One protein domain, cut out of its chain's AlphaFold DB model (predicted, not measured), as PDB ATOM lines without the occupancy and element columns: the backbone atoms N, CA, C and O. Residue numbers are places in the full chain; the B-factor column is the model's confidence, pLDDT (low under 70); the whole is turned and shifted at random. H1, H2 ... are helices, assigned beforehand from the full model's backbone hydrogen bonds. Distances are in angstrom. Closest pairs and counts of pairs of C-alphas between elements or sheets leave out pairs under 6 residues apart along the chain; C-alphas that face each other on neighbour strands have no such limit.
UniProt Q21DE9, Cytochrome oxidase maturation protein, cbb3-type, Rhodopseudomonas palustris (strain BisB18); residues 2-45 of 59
ATOM      1  N   GLU A   2     -54.522  -0.100 -25.982       86.69
ATOM      2  CA  GLU A   2     -53.166  -0.340 -25.436       86.69
ATOM      3  C   GLU A   2     -52.363   0.925 -25.082       86.69
ATOM      4  O   GLU A   2     -51.695   0.981 -24.059       86.69
ATOM      5  N   VAL A   3     -52.452   1.986 -25.891       90.69
ATOM      6  CA  VAL A   3     -51.641   3.197 -25.679       90.69
ATOM      7  C   VAL A   3     -51.953   3.916 -24.359       90.69
ATOM      8  O   VAL A   3     -51.058   4.487 -23.744       90.69
ATOM      9  N   MET A   4     -53.203   3.854 -23.881       92.25
ATOM     10  CA  MET A   4     -53.589   4.470 -22.606       92.25
ATOM     11  C   MET A   4     -52.897   3.795 -21.420       92.25
ATOM     12  O   MET A   4     -52.552   4.477 -20.459       92.25
ATOM     13  N   VAL A   5     -52.623   2.489 -21.517       95.06
ATOM     14  CA  VAL A   5     -51.920   1.719 -20.479       95.06
ATOM     15  C   VAL A   5     -50.496   2.238 -20.274       95.06
ATOM     16  O   VAL A   5     -49.995   2.189 -19.158       95.06
ATOM     17  N   PHE A   6     -49.868   2.798 -21.310       94.62
ATOM     18  CA  PHE A   6     -48.539   3.406 -21.212       94.62
ATOM     19  C   PHE A   6     -48.589   4.911 -20.933       94.62
ATOM     20  O   PHE A   6     -47.806   5.416 -20.130       94.62
ATOM     21  N   LEU A   7     -49.520   5.635 -21.559       96.31
ATOM     22  CA  LEU A   7     -49.613   7.089 -21.419       96.31
ATOM     23  C   LEU A   7     -50.089   7.530 -20.037       96.31
ATOM     24  O   LEU A   7     -49.619   8.553 -19.550       96.31
ATOM     25  N   VAL A   8     -50.986   6.780 -19.392       96.19
ATOM     26  CA  VAL A   8     -51.486   7.144 -18.058       96.19
ATOM     27  C   VAL A   8     -50.370   7.069 -17.006       96.19
ATOM     28  O   VAL A   8     -50.135   8.081 -16.345       96.19
ATOM     29  N   PRO A   9     -49.612   5.960 -16.869       96.62
ATOM     30  CA  PRO A   9     -48.464   5.921 -15.966       96.62
ATOM     31  C   PRO A   9     -47.404   6.958 -16.323       96.62
ATOM     32  O   PRO A   9     -46.889   7.624 -15.432       96.62
ATOM     33  N   LEU A  10     -47.114   7.146 -17.616       97.50
ATOM     34  CA  LEU A  10     -46.131   8.131 -18.059       97.50
ATOM     35  C   LEU A  10     -46.534   9.555 -17.652       97.50
ATOM     36  O   LEU A  10     -45.715  10.285 -17.101       97.50
ATOM     37  N   ALA A  11     -47.795   9.939 -17.860       97.56
ATOM     38  CA  ALA A  11     -48.309  11.245 -17.461       97.56
ATOM     39  C   ALA A  11     -48.259  11.443 -15.938       97.56
ATOM     40  O   ALA A  11     -47.846  12.505 -15.474       97.56
ATOM     41  N   LEU A  12     -48.613  10.415 -15.158       98.19
ATOM     42  CA  LEU A  12     -48.515  10.457 -13.695       98.19
ATOM     43  C   LEU A  12     -47.062  10.590 -13.224       98.19
ATOM     44  O   LEU A  12     -46.785  11.399 -12.342       98.19
ATOM     45  N   CYS A  13     -46.128   9.852 -13.830       98.25
ATOM     46  CA  CYS A  13     -44.701   9.968 -13.535       98.25
ATOM     47  C   CYS A  13     -44.174  11.366 -13.860       98.25
ATOM     48  O   CYS A  13     -43.498  11.964 -13.027       98.25
ATOM     49  N   LEU A  14     -44.506  11.912 -15.032       98.38
ATOM     50  CA  LEU A  14     -44.103  13.266 -15.421       98.38
ATOM     51  C   LEU A  14     -44.684  14.321 -14.471       98.38
ATOM     52  O   LEU A  14     -43.962  15.219 -14.037       98.38
ATOM     53  N   GLY A  15     -45.954  14.176 -14.082       98.31
ATOM     54  CA  GLY A  15     -46.589  15.035 -13.083       98.31
ATOM     55  C   GLY A  15     -45.904  14.953 -11.717       98.31
ATOM     56  O   GLY A  15     -45.634  15.983 -11.103       98.31
ATOM     57  N   LEU A  16     -45.557  13.745 -11.263       98.50
ATOM     58  CA  LEU A  16     -44.872  13.533  -9.987       98.50
ATOM     59  C   LEU A  16     -43.452  14.110  -9.996       98.50
ATOM     60  O   LEU A  16     -43.055  14.758  -9.032       98.50
ATOM     61  N   VAL A  17     -42.702  13.917 -11.083       98.50
ATOM     62  CA  VAL A  17     -41.367  14.510 -11.259       98.50
ATOM     63  C   VAL A  17     -41.455  16.035 -11.221       98.50
ATOM     64  O   VAL A  17     -40.685  16.667 -10.499       98.50
ATOM     65  N   GLY A  18     -42.427  16.622 -11.925       97.81
ATOM     66  CA  GLY A  18     -42.682  18.063 -11.881       97.81
ATOM     67  C   GLY A  18     -43.026  18.554 -10.474       97.81
ATOM     68  O   GLY A  18     -42.466  19.548 -10.019       97.81
ATOM     69  N   LEU A  19     -43.883  17.827  -9.750       97.69
ATOM     70  CA  LEU A  19     -44.262  18.164  -8.377       97.69
ATOM     71  C   LEU A  19     -43.069  18.097  -7.416       97.69
ATOM     72  O   LEU A  19     -42.866  19.021  -6.633       97.69
ATOM     73  N   ILE A  20     -42.257  17.039  -7.484       97.88
ATOM     74  CA  ILE A  20     -41.049  16.906  -6.658       97.88
ATOM     75  C   ILE A  20     -40.067  18.037  -6.975       97.88
ATOM     76  O   ILE A  20     -39.550  18.664  -6.052       97.88
ATOM     77  N   GLY A  21     -39.842  18.330  -8.260       96.62
ATOM     78  CA  GLY A  21     -38.984  19.437  -8.687       96.62
ATOM     79  C   GLY A  21     -39.483  20.789  -8.176       96.62
ATOM     80  O   GLY A  21     -38.700  21.578  -7.652       96.62
ATOM     81  N   PHE A  22     -40.794  21.027  -8.240       94.75
ATOM     82  CA  PHE A  22     -41.422  22.239  -7.718       94.75
ATOM     83  C   PHE A  22     -41.249  22.378  -6.199       94.75
ATOM     84  O   PHE A  22     -40.800  23.419  -5.721       94.75
ATOM     85  N   LEU A  23     -41.532  21.319  -5.434       95.38
ATOM     86  CA  LEU A  23     -41.358  21.323  -3.976       95.38
ATOM     87  C   LEU A  23     -39.887  21.489  -3.571       95.38
ATOM     88  O   LEU A  23     -39.588  22.189  -2.601       95.38
ATOM     89  N   TRP A  24     -38.961  20.885  -4.320       95.25
ATOM     90  CA  TRP A  24     -37.527  21.091  -4.128       95.25
ATOM     91  C   TRP A  24     -37.127  22.546  -4.398       95.25
ATOM     92  O   TRP A  24     -36.408  23.132  -3.591       95.25
ATOM     93  N   SER A  25     -37.662  23.161  -5.460       93.12
ATOM     94  CA  SER A  25     -37.430  24.574  -5.780       93.12
ATOM     95  C   SER A  25     -37.926  25.500  -4.667       93.12
ATOM     96  O   SER A  25     -37.190  26.389  -4.243       93.12
ATOM     97  N   LEU A  26     -39.123  25.252  -4.119       90.38
ATOM     98  CA  LEU A  26     -39.640  26.006  -2.968       90.38
ATOM     99  C   LEU A  26     -38.736  25.876  -1.740       90.38
ATOM    100  O   LEU A  26     -38.443  26.870  -1.081       90.38
ATOM    101  N   ARG A  27     -38.251  24.664  -1.444       90.12
ATOM    102  CA  ARG A  27     -37.343  24.427  -0.311       90.12
ATOM    103  C   ARG A  27     -35.947  25.027  -0.524       90.12
ATOM    104  O   ARG A  27     -35.248  25.274   0.452       90.12
ATOM    105  N   SER A  28     -35.525  25.228  -1.771       89.50
ATOM    106  CA  SER A  28     -34.189  25.738  -2.105       89.50
ATOM    107  C   SER A  28     -34.000  27.242  -1.866       89.50
ATOM    108  O   SER A  28     -32.895  27.732  -2.067       89.50
ATOM    109  N   GLY A  29     -35.048  27.972  -1.469       82.19
ATOM    110  CA  GLY A  29     -34.965  29.413  -1.197       82.19
ATOM    111  C   GLY A  29     -34.875  30.298  -2.448       82.19
ATOM    112  O   GLY A  29     -34.900  31.517  -2.357       82.19
ATOM    113  N   GLN A  30     -34.868  29.722  -3.658       80.62
ATOM    114  CA  GLN A  30     -34.783  30.498  -4.909       80.62
ATOM    115  C   GLN A  30     -35.904  31.534  -5.099       80.62
ATOM    116  O   GLN A  30     -35.754  32.461  -5.888       80.62
ATOM    117  N   TYR A  31     -37.023  31.386  -4.389       81.06
ATOM    118  CA  TYR A  31     -38.156  32.304  -4.475       81.06
ATOM    119  C   TYR A  31     -38.082  33.492  -3.500       81.06
ATOM    120  O   TYR A  31     -38.952  34.358  -3.537       81.06
ATOM    121  N   GLU A  32     -37.069  33.547  -2.635       82.62
ATOM    122  CA  GLU A  32     -36.924  34.582  -1.600       82.62
ATOM    123  C   GLU A  32     -36.457  35.928  -2.179       82.62
ATOM    124  O   GLU A  32     -36.766  36.977  -1.624       82.62
ATOM    125  N   ASP A  33     -35.764  35.908  -3.323       83.50
ATOM    126  CA  ASP A  33     -35.237  37.095  -4.020       83.50
ATOM    127  C   ASP A  33     -35.997  37.403  -5.329       83.50
ATOM    128  O   ASP A  33     -35.479  38.054  -6.237       83.50
ATOM    129  N   LEU A  34     -37.249  36.944  -5.466       83.00
ATOM    130  CA  LEU A  34     -38.060  37.305  -6.637       83.00
ATOM    131  C   LEU A  34     -38.359  38.807  -6.695       83.00
ATOM    132  O   LEU A  34     -38.295  39.399  -7.772       83.00
ATOM    133  N   ASP A  35     -38.647  39.426  -5.549       82.69
ATOM    134  CA  ASP A  35     -38.960  40.857  -5.474       82.69
ATOM    135  C   ASP A  35     -37.746  41.720  -5.861       82.69
ATOM    136  O   ASP A  35     -37.860  42.665  -6.645       82.69
ATOM    137  N   GLY A  36     -36.553  41.355  -5.380       83.62
ATOM    138  CA  GLY A  36     -35.303  42.033  -5.728       83.62
ATOM    139  C   GLY A  36     -34.877  41.794  -7.179       83.62
ATOM    140  O   GLY A  36     -34.312  42.687  -7.819       83.62
ATOM    141  N   ALA A  37     -35.144  40.608  -7.732       85.44
ATOM    142  CA  ALA A  37     -34.930  40.320  -9.150       85.44
ATOM    143  C   ALA A  37     -35.869  41.134 -10.056       85.44
ATOM    144  O   ALA A  37     -35.418  41.660 -11.072       85.44
ATOM    145  N   ALA A  38     -37.142  41.297  -9.677       84.94
ATOM    146  CA  ALA A  38     -38.104  42.111 -10.420       84.94
ATOM    147  C   ALA A  38     -37.728  43.599 -10.416       84.94
ATOM    148  O   ALA A  38     -37.779  44.247 -11.460       84.94
ATOM    149  N   TRP A  39     -37.290  44.127  -9.265       84.31
ATOM    150  CA  TRP A  39     -36.780  45.497  -9.184       84.31
ATOM    151  C   TRP A  39     -35.553  45.680 -10.084       84.31
ATOM    152  O   TRP A  39     -35.514  46.593 -10.900       84.31
ATOM    153  N   ARG A  40     -34.585  44.758 -10.042       84.62
ATOM    154  CA  ARG A  40     -33.433  44.811 -10.957       84.62
ATOM    155  C   ARG A  40     -33.851  44.765 -12.422       84.62
ATOM    156  O   ARG A  40     -33.398  45.601 -13.178       84.62
ATOM    157  N   ALA A  41     -34.758  43.875 -12.815       83.00
ATOM    158  CA  ALA A  41     -35.186  43.750 -14.208       83.00
ATOM    159  C   ALA A  41     -35.856  45.015 -14.781       83.00
ATOM    160  O   ALA A  41     -35.811  45.228 -15.988       83.00
ATOM    161  N   ILE A  42     -36.493  45.836 -13.938       81.88
ATOM    162  CA  ILE A  42     -37.143  47.090 -14.356       81.88
ATOM    163  C   ILE A  42     -36.150  48.259 -14.358       81.88
ATOM    164  O   ILE A  42     -36.239  49.132 -15.217       81.88
ATOM    165  N   PHE A  43     -35.228  48.285 -13.394       80.44
ATOM    166  CA  PHE A  43     -34.302  49.399 -13.172       80.44
ATOM    167  C   PHE A  43     -32.882  49.147 -13.711       80.44
ATOM    168  O   PHE A  43     -32.014  49.991 -13.504       80.44
ATOM    169  N   ASP A  44     -32.629  48.030 -14.406       76.31
ATOM    170  CA  ASP A  44     -31.306  47.664 -14.962       76.31
ATOM    171  C   ASP A  44     -30.779  48.696 -15.977       76.31
ATOM    172  O   ASP A  44     -29.574  48.824 -16.179       76.31
ATOM    173  N   ASP A  45     -31.686  49.466 -16.586       74.31
ATOM    174  CA  ASP A  45     -31.362  50.531 -17.539       74.31
ATOM    175  C   ASP A  45     -30.981  51.866 -16.861       74.31
ATOM    176  O   ASP A  45     -30.549  52.804 -17.542       74.31
TER     177      ASP A  45
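This is residues 2 to 45 of the 59 residues of the protein "Cytochrome oxidase maturation protein, cbb3-type" of Rhodopseudomonas palustris (strain BisB18) (UniProt Q21DE9). A long helix, H1, runs into a short link and then a short helix, H2, that turns off in another direction, making an open, uneven L with no packed core. The printed part has 44 residues with two named helices, H1 then H2, and no named strand; the class is all helix. It is extended, with a radius of gyration of the C-alphas of 17.7 A and spans of 56 by 23 by 8 A.

H1, residues 2 to 27, and H2, residues 34 to 43, are apart, with no C-alpha of the one within 8 A of the other. A short link of 6 residues joins them. In H2 every O i to N i+4 pair is within hydrogen-bond range; in H1 20 of 22 are.

H1 begins at C-alpha 2 (-53.166, -0.340, -25.436) and is 38.7 A long. H2 is 14.3 A long and ends at C-alpha 43 (-34.302, 49.399, -13.172).

Residues 2 to 45 stand free. The C-alphas farthest apart, of Glu 2 and Asp 45, are 55.9 A apart. The printed part has no cut, and no printed residue is under 70 in pLDDT.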